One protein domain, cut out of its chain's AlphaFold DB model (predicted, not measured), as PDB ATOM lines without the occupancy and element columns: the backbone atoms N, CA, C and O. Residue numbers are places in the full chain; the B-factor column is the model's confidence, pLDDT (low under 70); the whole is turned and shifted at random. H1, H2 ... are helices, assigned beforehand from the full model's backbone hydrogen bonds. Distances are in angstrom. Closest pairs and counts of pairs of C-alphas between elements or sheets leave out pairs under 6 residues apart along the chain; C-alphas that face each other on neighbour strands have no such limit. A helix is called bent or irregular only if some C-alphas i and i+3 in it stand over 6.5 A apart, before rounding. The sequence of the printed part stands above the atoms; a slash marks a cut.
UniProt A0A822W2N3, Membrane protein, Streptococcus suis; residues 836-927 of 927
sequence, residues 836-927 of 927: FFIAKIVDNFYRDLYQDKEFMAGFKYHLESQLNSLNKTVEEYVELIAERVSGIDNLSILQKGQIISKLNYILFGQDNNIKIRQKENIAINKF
ATOM      1  N   PHE A 836     -13.408  -2.231   7.662       93.81
ATOM      2  CA  PHE A 836     -13.460  -1.124   6.710       93.81
ATOM      3  C   PHE A 836     -12.231  -1.103   5.802       93.81
ATOM      4  O   PHE A 836     -12.371  -1.101   4.579       93.81
ATOM      5  N   PHE A 837     -11.021  -1.141   6.368       93.38
ATOM      6  CA  PHE A 837      -9.813  -1.146   5.549       93.38
ATOM      7  C   PHE A 837      -9.737  -2.407   4.681       93.38
ATOM      8  O   PHE A 837      -9.473  -2.283   3.486       93.38
ATOM      9  N   ILE A 838     -10.094  -3.585   5.206       93.69
ATOM     10  CA  ILE A 838     -10.207  -4.814   4.405       93.69
ATOM     11  C   ILE A 838     -11.130  -4.607   3.195       93.69
ATOM     12  O   ILE A 838     -10.729  -4.914   2.071       93.69
ATOM     13  N   ALA A 839     -12.322  -4.035   3.389       91.50
ATOM     14  CA  ALA A 839     -13.250  -3.747   2.294       91.50
ATOM     15  C   ALA A 839     -12.662  -2.755   1.266       91.50
ATOM     16  O   ALA A 839     -12.959  -2.844   0.074       91.50
ATOM     17  N   LYS A 840     -11.783  -1.841   1.699       92.62
ATOM     18  CA  LYS A 840     -11.158  -0.800   0.864       92.62
ATOM     19  C   LYS A 840      -9.785  -1.141   0.290       92.62
ATOM     20  O   LYS A 840      -9.234  -0.342  -0.462       92.62
ATOM     21  N   ILE A 841      -9.234  -2.329   0.539       92.00
ATOM     22  CA  ILE A 841      -7.902  -2.732   0.036       92.00
ATOM     23  C   ILE A 841      -7.790  -2.752  -1.501       92.00
ATOM     24  O   ILE A 841      -6.695  -2.694  -2.073       92.00
ATOM     25  N   VAL A 842      -8.922  -2.855  -2.199       89.75
ATOM     26  CA  VAL A 842      -9.011  -2.807  -3.667       89.75
ATOM     27  C   VAL A 842      -9.407  -1.430  -4.207       89.75
ATOM     28  O   VAL A 842      -9.321  -1.223  -5.416       89.75
ATOM     29  N   ASP A 843      -9.776  -0.476  -3.346       88.25
ATOM     30  CA  ASP A 843     -10.058   0.904  -3.747       88.25
ATOM     31  C   ASP A 843      -8.737   1.674  -3.918       88.25
ATOM     32  O   ASP A 843      -7.942   1.831  -2.988       88.25
ATOM     33  N   ASN A 844      -8.498   2.168  -5.136       87.75
ATOM     34  CA  ASN A 844      -7.293   2.925  -5.471       87.75
ATOM     35  C   ASN A 844      -7.147   4.213  -4.652       87.75
ATOM     36  O   ASN A 844      -6.018   4.677  -4.503       87.75
ATOM     37  N   PHE A 845      -8.235   4.767  -4.104       88.75
ATOM     38  CA  PHE A 845      -8.180   5.941  -3.231       88.75
ATOM     39  C   PHE A 845      -7.278   5.711  -2.008       88.75
ATOM     40  O   PHE A 845      -6.556   6.618  -1.613       88.75
ATOM     41  N   TYR A 846      -7.234   4.491  -1.456       91.75
ATOM     42  CA  TYR A 846      -6.454   4.167  -0.252       91.75
ATOM     43  C   TYR A 846      -5.026   3.688  -0.530       91.75
ATOM     44  O   TYR A 846      -4.314   3.316   0.403       91.75
ATOM     45  N   ARG A 847      -4.579   3.690  -1.793       88.62
ATOM     46  CA  ARG A 847      -3.283   3.118  -2.195       88.62
ATOM     47  C   ARG A 847      -2.108   3.659  -1.378       88.62
ATOM     48  O   ARG A 847      -1.250   2.871  -0.991       88.62
ATOM     49  N   ASP A 848      -2.089   4.959  -1.104       87.81
ATOM     50  CA  ASP A 848      -0.985   5.617  -0.397       87.81
ATOM     51  C   ASP A 848      -0.890   5.167   1.068       87.81
ATOM     52  O   ASP A 848       0.207   4.968   1.586       87.81
ATOM     53  N   LEU A 849      -2.031   4.913   1.723       90.00
ATOM     54  CA  LEU A 849      -2.063   4.383   3.087       90.00
ATOM     55  C   LEU A 849      -1.504   2.951   3.137       90.00
ATOM     56  O   LEU A 849      -0.730   2.618   4.026       90.00
ATOM     57  N   TYR A 850      -1.808   2.121   2.137       90.56
ATOM     58  CA  TYR A 850      -1.262   0.761   2.029       90.56
ATOM     59  C   TYR A 850       0.245   0.705   1.713       90.56
ATOM     60  O   TYR A 850       0.840  -0.371   1.749       90.56
ATOM     61  N   GLN A 851       0.879   1.840   1.401       87.50
ATOM     62  CA  GLN A 851       2.337   1.960   1.273       87.50
ATOM     63  C   GLN A 851       3.005   2.435   2.572       87.50
ATOM     64  O   GLN A 851       4.231   2.353   2.699       87.50
ATOM     65  N   ASP A 852       2.222   2.901   3.547       88.50
ATOM     66  CA  ASP A 852       2.710   3.345   4.846       88.50
ATOM     67  C   ASP A 852       3.147   2.144   5.704       88.50
ATOM     68  O   ASP A 852       2.396   1.197   5.946       88.50
ATOM     69  N   LYS A 853       4.404   2.171   6.166       86.06
ATOM     70  CA  LYS A 853       5.007   1.060   6.918       86.06
ATOM     71  C   LYS A 853       4.377   0.857   8.294       86.06
ATOM     72  O   LYS A 853       4.345  -0.276   8.774       86.06
ATOM     73  N   GLU A 854       3.949   1.934   8.942       85.44
ATOM     74  CA  GLU A 854       3.370   1.906  10.282       85.44
ATOM     75  C   GLU A 854       1.948   1.351  10.228       85.44
ATOM     76  O   GLU A 854       1.650   0.369  10.915       85.44
ATOM     77  N   PHE A 855       1.132   1.872   9.304       90.19
ATOM     78  CA  PHE A 855      -0.196   1.336   9.016       90.19
ATOM     79  C   PHE A 855      -0.130  -0.151   8.661       90.19
ATOM     80  O   PHE A 855      -0.834  -0.955   9.266       90.19
ATOM     81  N   MET A 856       0.744  -0.548   7.729       90.25
ATOM     82  CA  MET A 856       0.838  -1.943   7.284       90.25
ATOM     83  C   MET A 856       1.267  -2.903   8.394       90.25
ATOM     84  O   MET A 856       0.784  -4.037   8.445       90.25
ATOM     85  N   ALA A 857       2.153  -2.465   9.293       86.06
ATOM     86  CA  ALA A 857       2.551  -3.267  10.443       86.06
ATOM     87  C   ALA A 857       1.386  -3.468  11.429       86.06
ATOM     88  O   ALA A 857       1.196  -4.586  11.905       86.06
ATOM     89  N   GLY A 858       0.599  -2.419  11.701       88.19
ATOM     90  CA  GLY A 858      -0.604  -2.511  12.537       88.19
ATOM     91  C   GLY A 858      -1.725  -3.322  11.883       88.19
ATOM     92  O   GLY A 858      -2.275  -4.232  12.500       88.19
ATOM     93  N   PHE A 859      -2.007  -3.074  10.602       91.31
ATOM     94  CA  PHE A 859      -3.034  -3.775   9.829       91.31
ATOM     95  C   PHE A 859      -2.780  -5.285   9.796       91.31
ATOM     96  O   PHE A 859      -3.693  -6.063  10.068       91.31
ATOM     97  N   LYS A 860      -1.533  -5.710   9.534       91.38
ATOM     98  CA  LYS A 860      -1.155  -7.132   9.549       91.38
ATOM     99  C   LYS A 860      -1.368  -7.763  10.929       91.38
ATOM    100  O   LYS A 860      -2.002  -8.809  11.016       91.38
ATOM    101  N   TYR A 861      -0.887  -7.115  11.991       90.50
ATOM    102  CA  TYR A 861      -1.032  -7.617  13.361       90.50
ATOM    103  C   TYR A 861      -2.506  -7.782  13.764       90.50
ATOM    104  O   TYR A 861      -2.906  -8.825  14.287       90.50
ATOM    105  N   HIS A 862      -3.342  -6.779  13.483       90.12
ATOM    106  CA  HIS A 862      -4.768  -6.830  13.799       90.12
ATOM    107  C   HIS A 862      -5.531  -7.846  12.944       90.12
ATOM    108  O   HIS A 862      -6.430  -8.505  13.466       90.12
ATOM    109  N   LEU A 863      -5.158  -8.022  11.675       91.88
ATOM    110  CA  LEU A 863      -5.715  -9.062  10.812       91.88
ATOM    111  C   LEU A 863      -5.431 -10.466  11.365       91.88
ATOM    112  O   LEU A 863      -6.364 -11.245  11.544       91.88
ATOM    113  N   GLU A 864      -4.172 -10.769  11.696       90.94
ATOM    114  CA  GLU A 864      -3.768 -12.052  12.293       90.94
ATOM    115  C   GLU A 864      -4.484 -12.305  13.623       90.94
ATOM    116  O   GLU A 864      -5.049 -13.376  13.848       90.94
ATOM    117  N   SER A 865      -4.507 -11.293  14.492       89.94
ATOM    118  CA  SER A 865      -5.185 -11.355  15.785       89.94
ATOM    119  C   SER A 865      -6.682 -11.654  15.633       89.94
ATOM    120  O   SER A 865      -7.204 -12.535  16.318       89.94
ATOM    121  N   GLN A 866      -7.376 -10.988  14.700       90.31
ATOM    122  CA  GLN A 866      -8.810 -11.209  14.490       90.31
ATOM    123  C   GLN A 866      -9.117 -12.583  13.895       90.31
ATOM    124  O   GLN A 866     -10.007 -13.257  14.417       90.31
ATOM    125  N   LEU A 867      -8.373 -13.025  12.875       91.56
ATOM    126  CA  LEU A 867      -8.542 -14.354  12.273       91.56
ATOM    127  C   LEU A 867      -8.346 -15.469  13.311       91.56
ATOM    128  O   LEU A 867      -9.182 -16.367  13.410       91.56
ATOM    129  N   ASN A 868      -7.312 -15.354  14.153       90.62
ATOM    130  CA  ASN A 868      -7.063 -16.292  15.249       90.62
ATOM    131  C   ASN A 868      -8.172 -16.247  16.310       90.62
ATOM    132  O   ASN A 868      -8.617 -17.290  16.780       90.62
ATOM    133  N   SER A 869      -8.651 -15.050  16.675       90.69
ATOM    134  CA  SER A 869      -9.698 -14.890  17.696       90.69
ATOM    135  C   SER A 869     -11.057 -15.452  17.269       90.69
ATOM    136  O   SER A 869     -11.813 -15.942  18.102       90.69
ATOM    137  N   LEU A 870     -11.370 -15.369  15.973       88.94
ATOM    138  CA  LEU A 870     -12.621 -15.850  15.392       88.94
ATOM    139  C   LEU A 870     -12.519 -17.300  14.902       88.94
ATOM    140  O   LEU A 870     -13.549 -17.875  14.559       88.94
ATOM    141  N   ASN A 871     -11.305 -17.867  14.870       90.56
ATOM    142  CA  ASN A 871     -10.986 -19.164  14.278       90.56
ATOM    143  C   ASN A 871     -11.535 -19.298  12.843       90.56
ATOM    144  O   ASN A 871     -12.321 -20.200  12.558       90.56
ATOM    145  N   LYS A 872     -11.173 -18.348  11.967       91.00
ATOM    146  CA  LYS A 872     -11.665 -18.257  10.578       91.00
ATOM    147  C   LYS A 872     -10.542 -18.134   9.561       91.00
ATOM    148  O   LYS A 872      -9.511 -17.526   9.850       91.00
ATOM    149  N   THR A 873     -10.764 -18.654   8.355       92.31
ATOM    150  CA  THR A 873      -9.871 -18.401   7.210       92.31
ATOM    151  C   THR A 873     -10.060 -16.988   6.649       92.31
ATOM    152  O   THR A 873     -11.028 -16.292   6.972       92.31
ATOM    153  N   VAL A 874      -9.137 -16.543   5.787       91.69
ATOM    154  CA  VAL A 874      -9.258 -15.252   5.086       91.69
ATOM    155  C   VAL A 874     -10.533 -15.224   4.243       91.69
ATOM    156  O   VAL A 874     -11.250 -14.228   4.250       91.69
ATOM    157  N   GLU A 875     -10.843 -16.324   3.560       92.75
ATOM    158  CA  GLU A 875     -12.035 -16.483   2.730       92.75
ATOM    159  C   GLU A 875     -13.318 -16.366   3.566       92.75
ATOM    160  O   GLU A 875     -14.187 -15.557   3.243       92.75
ATOM    161  N   GLU A 876     -13.414 -17.108   4.675       92.12
ATOM    162  CA  GLU A 876     -14.570 -17.064   5.581       92.12
ATOM    163  C   GLU A 876     -14.762 -15.679   6.204       92.12
ATOM    164  O   GLU A 876     -15.892 -15.231   6.406       92.12
ATOM    165  N   TYR A 877     -13.666 -14.988   6.528       94.12
ATOM    166  CA  TYR A 877     -13.739 -13.657   7.114       94.12
ATOM    167  C   TYR A 877     -14.133 -12.587   6.087       94.12
ATOM    168  O   TYR A 877     -14.939 -11.713   6.403       94.12
ATOM    169  N   VAL A 878     -13.637 -12.669   4.847       93.69
ATOM    170  CA  VAL A 878     -14.062 -11.772   3.759       93.69
ATOM    171  C   VAL A 878     -15.534 -11.980   3.417       93.69
ATOM    172  O   VAL A 878     -16.233 -10.993   3.191       93.69
ATOM    173  N   GLU A 879     -16.030 -13.222   3.423       92.69
ATOM    174  CA  GLU A 879     -17.460 -13.476   3.220       92.69
ATOM    175  C   GLU A 879     -18.319 -12.895   4.349       92.69
ATOM    176  O   GLU A 879     -19.299 -12.207   4.067       92.69
ATOM    177  N   LEU A 880     -17.903 -13.029   5.614       91.25
ATOM    178  CA  LEU A 880     -18.592 -12.364   6.727       91.25
ATOM    179  C   LEU A 880     -18.637 -10.839   6.587       91.25
ATOM    180  O   LEU A 880     -19.650 -10.215   6.905       91.25
ATOM    181  N   ILE A 881     -17.541 -10.218   6.146       90.75
ATOM    182  CA  ILE A 881     -17.517  -8.771   5.902       90.75
ATOM    183  C   ILE A 881     -18.471  -8.434   4.756       90.75
ATOM    184  O   ILE A 881     -19.254  -7.497   4.887       90.75
ATOM    185  N   ALA A 882     -18.443  -9.204   3.665       89.38
ATOM    186  CA  ALA A 882     -19.318  -9.006   2.516       89.38
ATOM    187  C   ALA A 882     -20.807  -9.109   2.876       89.38
ATOM    188  O   ALA A 882     -21.599  -8.300   2.393       89.38
ATOM    189  N   GLU A 883     -21.182 -10.057   3.736       88.25
ATOM    190  CA  GLU A 883     -22.537 -10.161   4.280       88.25
ATOM    191  C   GLU A 883     -22.911  -8.908   5.076       88.25
ATOM    192  O   GLU A 883     -23.966  -8.320   4.833       88.25
ATOM    193  N   ARG A 884     -22.028  -8.433   5.965       88.06
ATOM    194  CA  ARG A 884     -22.286  -7.238   6.787       88.06
ATOM    195  C   ARG A 884     -22.443  -5.961   5.972       88.06
ATOM    196  O   ARG A 884     -23.266  -5.129   6.328       88.06
ATOM    197  N   VAL A 885     -21.657  -5.780   4.912       87.12
ATOM    198  CA  VAL A 885     -21.692  -4.556   4.085       87.12
ATOM    199  C   VAL A 885     -22.718  -4.615   2.950       87.12
ATOM    200  O   VAL A 885     -22.879  -3.631   2.212       87.12
ATOM    201  N   SER A 886     -23.419  -5.744   2.807       78.25
ATOM    202  CA  SER A 886     -24.446  -5.932   1.785       78.25
ATOM    203  C   SER A 886     -25.543  -4.858   1.895       78.25
ATOM    204  O   SER A 886     -25.987  -4.480   2.976       78.25
ATOM    205  N   GLY A 887     -25.924  -4.275   0.758       70.94
ATOM    206  CA  GLY A 887     -26.868  -3.156   0.662       70.94
ATOM    207  C   GLY A 887     -26.239  -1.756   0.720       70.94
ATOM    208  O   GLY A 887     -26.823  -0.816   0.182       70.94
ATOM    209  N   ILE A 888     -25.037  -1.595   1.288       73.31
ATOM    210  CA  ILE A 888     -24.325  -0.301   1.329       73.31
ATOM    211  C   ILE A 888     -23.200  -0.266   0.297       73.31
ATOM    212  O   ILE A 888     -23.131   0.681  -0.490       73.31
ATOM    213  N   ASP A 889     -22.337  -1.279   0.280       72.94
ATOM    214  CA  ASP A 889     -21.216  -1.395  -0.657       72.94
ATOM    215  C   ASP A 889     -21.096  -2.863  -1.095       72.94
ATOM    216  O   ASP A 889     -20.348  -3.651  -0.522       72.94
ATOM    217  N   ASN A 890     -21.932  -3.263  -2.062       81.62
ATOM    218  CA  ASN A 890     -22.013  -4.652  -2.518       81.62
ATOM    219  C   ASN A 890     -20.694  -5.081  -3.172       81.62
ATOM    220  O   ASN A 890     -20.426  -4.752  -4.328       81.62
ATOM    221  N   LEU A 891     -19.900  -5.866  -2.443       86.06
ATOM    222  CA  LEU A 891     -18.664  -6.446  -2.953       86.06
ATOM    223  C   LEU A 891     -18.986  -7.519  -4.001       86.06
ATOM    224  O   LEU A 891     -19.501  -8.593  -3.684       86.06
ATOM    225  N   SER A 892     -18.667  -7.229  -5.262       86.12
ATOM    226  CA  SER A 892     -18.784  -8.197  -6.356       86.12
ATOM    227  C   SER A 892     -17.883  -9.416  -6.128       86.12
ATOM    228  O   SER A 892     -16.849  -9.321  -5.465       86.12
ATOM    229  N   ILE A 893     -18.225 -10.551  -6.746       86.19
ATOM    230  CA  ILE A 893     -17.413 -11.784  -6.696       86.19
ATOM    231  C   ILE A 893     -15.950 -11.495  -7.078       86.19
ATOM    232  O   ILE A 893     -15.023 -11.968  -6.421       86.19
ATOM    233  N   LEU A 894     -15.737 -10.652  -8.097       88.25
ATOM    234  CA  LEU A 894     -14.407 -10.217  -8.527       88.25
ATOM    235  C   LEU A 894     -13.665  -9.454  -7.417       88.25
ATOM    236  O   LEU A 894     -12.505  -9.756  -7.138       88.25
ATOM    237  N   GLN A 895     -14.321  -8.480  -6.776       89.00
ATOM    238  CA  GLN A 895     -13.722  -7.698  -5.691       89.00
ATOM    239  C   GLN A 895     -13.385  -8.579  -4.490       89.00
ATOM    240  O   GLN A 895     -12.282  -8.461  -3.966       89.00
ATOM    241  N   LYS A 896     -14.268  -9.508  -4.100       91.88
ATOM    242  CA  LYS A 896     -13.985 -10.474  -3.025       91.88
ATOM    243  C   LYS A 896     -12.724 -11.287  -3.326       91.88
ATOM    244  O   LYS A 896     -11.823 -11.342  -2.494       91.88
ATOM    245  N   GLY A 897     -12.606 -11.830  -4.542       88.88
ATOM    246  CA  GLY A 897     -11.413 -12.571  -4.968       88.88
ATOM    247  C   GLY A 897     -10.130 -11.728  -4.939       88.88
ATOM    248  O   GLY A 897      -9.080 -12.196  -4.500       88.88
ATOM    249  N   GLN A 898     -10.211 -10.459  -5.348       91.44
ATOM    250  CA  GLN A 898      -9.085  -9.522  -5.280       91.44
ATOM    251  C   GLN A 898      -8.693  -9.170  -3.836       91.44
ATOM    252  O   GLN A 898      -7.500  -9.108  -3.536       91.44
ATOM    253  N   ILE A 899      -9.671  -8.963  -2.949       93.56
ATOM    254  CA  ILE A 899      -9.457  -8.719  -1.514       93.56
ATOM    255  C   ILE A 899      -8.734  -9.922  -0.897       93.56
ATOM    256  O   ILE A 899      -7.655  -9.748  -0.336       93.56
ATOM    257  N   ILE A 900      -9.265 -11.138  -1.074       93.06
ATOM    258  CA  ILE A 900      -8.685 -12.389  -0.547       93.06
ATOM    259  C   ILE A 900      -7.231 -12.552  -1.004       93.06
ATOM    260  O   ILE A 900      -6.340 -12.777  -0.187       93.06
ATOM    261  N   SER A 901      -6.968 -12.371  -2.302       91.00
ATOM    262  CA  SER A 901      -5.616 -12.456  -2.866       91.00
ATOM    263  C   SER A 901      -4.646 -11.459  -2.215       91.00
ATOM    264  O   SER A 901      -3.547 -11.838  -1.800       91.00
ATOM    265  N   LYS A 902      -5.060 -10.194  -2.047       91.19
ATOM    266  CA  LYS A 902      -4.231  -9.168  -1.396       91.19
ATOM    267  C   LYS A 902      -4.004  -9.441   0.093       91.19
ATOM    268  O   LYS A 902      -2.890  -9.238   0.569       91.19
ATOM    269  N   LEU A 903      -5.015  -9.911   0.824       93.62
ATOM    270  CA  LEU A 903      -4.877 -10.260   2.243       93.62
ATOM    271  C   LEU A 903      -3.918 -11.439   2.440       93.62
ATOM    272  O   LEU A 903      -3.007 -11.352   3.262       93.62
ATOM    273  N   ASN A 904      -4.050 -12.494   1.628       90.81
ATOM    274  CA  ASN A 904      -3.130 -13.633   1.639       90.81
ATOM    275  C   ASN A 904      -1.689 -13.199   1.319       90.81
ATOM    276  O   ASN A 904      -0.743 -13.649   1.966       90.81
ATOM    277  N   TYR A 905      -1.501 -12.264   0.384       88.12
ATOM    278  CA  TYR A 905      -0.184 -11.685   0.117       88.12
ATOM    279  C   TYR A 905       0.388 -10.910   1.319       88.12
ATOM    280  O   TYR A 905       1.578 -11.017   1.601       88.12
ATOM    281  N   ILE A 906      -0.429 -10.158   2.063       88.69
ATOM    282  CA  ILE A 906       0.023  -9.409   3.253       88.69
ATOM    283  C   ILE A 906       0.437 -10.354   4.393       88.69
ATOM    284  O   ILE A 906       1.459 -10.132   5.052       88.69
ATOM    285  N   LEU A 907      -0.331 -11.424   4.605       86.81
ATOM    286  CA  LEU A 907      -0.066 -12.415   5.647       86.81
ATOM    287  C   LEU A 907       1.180 -13.253   5.321       86.81
ATOM    288  O   LEU A 907       2.109 -13.308   6.130       86.81
ATOM    289  N   PHE A 908       1.252 -13.811   4.108       82.56
ATOM    290  CA  PHE A 908       2.222 -14.856   3.743       82.56
ATOM    291  C   PHE A 908       3.332 -14.406   2.774       82.56
ATOM    292  O   PHE A 908       4.312 -15.121   2.562       82.56
ATOM    293  N   GLY A 909       3.230 -13.220   2.168       64.94
ATOM    294  CA  GLY A 909       4.137 -12.763   1.105       64.94
ATOM    295  C   GLY A 909       5.581 -12.485   1.542       64.94
ATOM    296  O   GLY A 909       6.475 -12.455   0.696       64.94
ATOM    297  N   GLN A 910       5.851 -12.329   2.844       51.88
ATOM    298  CA  GLN A 910       7.215 -12.122   3.351       51.88
ATOM    299  C   GLN A 910       8.035 -13.421   3.474       51.88
ATOM    300  O   GLN A 910       9.259 -13.361   3.345       51.88
ATOM    301  N   ASP A 911       7.400 -14.592   3.599       44.62
ATOM    302  CA  ASP A 911       8.116 -15.873   3.726       44.62
ATOM    303  C   ASP A 911       8.721 -16.359   2.397       44.62
ATOM    304  O   ASP A 911       9.733 -17.068   2.372       44.62
ATOM    305  N   ASN A 912       8.170 -15.918   1.262       42.31
ATOM    306  CA  ASN A 912       8.675 -16.309  -0.054       42.31
ATOM    307  C   ASN A 912       9.990 -15.608  -0.434       42.31
ATOM    308  O   ASN A 912      10.823 -16.214  -1.108       42.31
ATOM    309  N   ASN A 913      10.255 -14.394   0.064       39.66
ATOM    310  CA  ASN A 913      11.535 -13.715  -0.186       39.66
ATOM    311  C   ASN A 913      12.705 -14.326   0.607       39.66
ATOM    312  O   ASN A 913      13.854 -14.236   0.170       39.66
ATOM    313  N   ILE A 914      12.434 -15.009   1.725       43.72
ATOM    314  CA  ILE A 914      13.455 -15.740   2.494       43.72
ATOM    315  C   ILE A 914      13.816 -17.058   1.788       43.72
ATOM    316  O   ILE A 914      14.998 -17.393   1.687       43.72
ATOM    317  N   LYS A 915      12.838 -17.756   1.191       43.25
ATOM    318  CA  LYS A 915      13.102 -18.953   0.365       43.25
ATOM    319  C   LYS A 915      13.812 -18.640  -0.958       43.25
ATOM    320  O   LYS A 915      14.608 -19.459  -1.414       43.25
ATOM    321  N   ILE A 916      13.581 -17.469  -1.560       45.50
ATOM    322  CA  ILE A 916      14.268 -17.056  -2.798       45.50
ATOM    323  C   ILE A 916      15.725 -16.649  -2.513       45.50
ATOM    324  O   ILE A 916      16.621 -17.129  -3.202       45.50
ATOM    325  N   ARG A 917      16.005 -15.916  -1.423       39.03
ATOM    326  CA  ARG A 917      17.395 -15.613  -1.016       39.03
ATOM    327  C   ARG A 917      18.189 -16.845  -0.567       39.03
ATOM    328  O   ARG A 917      19.398 -16.896  -0.777       39.03
ATOM    329  N   GLN A 918      17.536 -17.862   0.003       45.25
ATOM    330  CA  GLN A 918      18.195 -19.145   0.284       45.25
ATOM    331  C   GLN A 918      18.480 -19.953  -0.990       45.25
ATOM    332  O   GLN A 918      19.507 -20.621  -1.051       45.25
ATOM    333  N   LYS A 919      17.645 -19.860  -2.036       43.50
ATOM    334  CA  LYS A 919      17.937 -20.483  -3.339       43.50
ATOM    335  C   LYS A 919      19.050 -19.768  -4.114       43.50
ATOM    336  O   LYS A 919      19.858 -20.448  -4.737       43.50
ATOM    337  N   GLU A 920      19.148 -18.442  -4.032       43.75
ATOM    338  CA  GLU A 920      20.220 -17.680  -4.695       43.75
ATOM    339  C   GLU A 920      21.590 -17.872  -4.019       43.75
ATOM    340  O   GLU A 920      22.592 -18.028  -4.714       43.75
ATOM    341  N   ASN A 921      21.648 -18.015  -2.689       40.50
ATOM    342  CA  ASN A 921      22.901 -18.343  -1.988       40.50
ATOM    343  C   ASN A 921      23.346 -19.813  -2.141       40.50
ATOM    344  O   ASN A 921      24.510 -20.124  -1.895       40.50
ATOM    345  N   ILE A 922      22.462 -20.721  -2.574       46.03
ATOM    346  CA  ILE A 922      22.827 -22.114  -2.905       46.03
ATOM    347  C   ILE A 922      23.292 -22.235  -4.370       46.03
ATOM    348  O   ILE A 922      24.064 -23.135  -4.692       46.03
ATOM    349  N   ALA A 923      22.904 -21.305  -5.250       42.78
ATOM    350  CA  ALA A 923      23.317 -21.299  -6.656       42.78
ATOM    351  C   ALA A 923      24.716 -20.693  -6.909       42.78
ATOM    352  O   ALA A 923      25.274 -20.914  -7.977       42.78
ATOM    353  N   ILE A 924      25.313 -19.986  -5.937       44.97
ATOM    354  CA  ILE A 924      26.677 -19.418  -6.050       44.97
ATOM    355  C   ILE A 924      27.755 -20.329  -5.414       44.97
ATOM    356  O   ILE A 924      28.940 -20.151  -5.667       44.97
ATOM    357  N   ASN A 925      27.365 -21.389  -4.688       39.12
ATOM    358  CA  ASN A 925      28.286 -22.372  -4.082       39.12
ATOM    359  C   ASN A 925      28.282 -23.752  -4.775       39.12
ATOM    360  O   ASN A 925      28.489 -24.780  -4.130       39.12
ATOM    361  N   LYS A 926      28.070 -23.785  -6.094       38.28
ATOM    362  CA  LYS A 926      28.380 -24.949  -6.942       38.28
ATOM    363  C   LYS A 926      29.126 -24.504  -8.202       38.28
ATOM    364  O   LYS A 926      28.530 -24.353  -9.266       38.28
ATOM    365  N   PHE A 927      30.426 -24.280  -8.027       39.19
ATOM    366  CA  PHE A 927      31.415 -24.877  -8.926       39.19
ATOM    367  C   PHE A 927      31.572 -26.354  -8.562       39.19
ATOM    368  O   PHE A 927      31.462 -26.660  -7.348       39.19
TER     369      PHE A 927
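What this domain is: This is residues 836 to 927 of the 927 residues of the protein "Membrane protein" of Streptococcus suis (UniProt A0A822W2N3). A small head of helices H1, H2, H3 and H4a, the first arm of bent helix H4, has a long tail: residues 908 to 927 stick out and make the length. H3 packs on H4a. The printed part has 92 residues, with four named helices in the order H1 to H4 and no named strand; its class is all helix, the helices holding 66 of the 92 residues, and it is loose, with a radius of gyration of the C-alphas of 16.6 A, spanning 63 by 30 by 26 A.

How they stand to each other: Start at H1, residues 836 to 840: it only just touches H4a, residues 893 to 907, by 3 C-alpha pairs within 8 A, closest Ile 838 and Ile 899, 7.1 A. H2, residues 853 to 870, only just touches H4a, also by 3 pairs, closest C-alphas Lys 860 and Leu 907, 6.7 A, about perpendicular at 75 degrees. H3, residues 874 to 885, touches H4a, closest C-alphas Glu 875 and Ile 900, 6.2 A, at a steep tilt of 49 degrees, opposite ways. H4b, residues 910 to 923, is apart from H1, H2 and H3. O i to N i+4 pairs are all within hydrogen-bond range except in H4b, 9 of 10.

Where its parts are: Find C-alpha 836 at (-13.460, -1.124, 6.710), where H1 begins. H2 runs 25.9 A, H3 16.4 A. H4, one helix by its hydrogen bonds, is bent: C-alphas 907 and 910 are 7.6 A apart, and arms H4a and H4b stand at a steep tilt of 60 degrees. H4b ends at C-alpha 923 (23.317, -21.299, -6.656).

The domain as a whole: The farthest C-alphas, Gly 887 and Phe 927, are 62.9 A apart. The printed part has no cut; the H1 to H2 link is long. Residues 909 to 927 have pLDDT under 70.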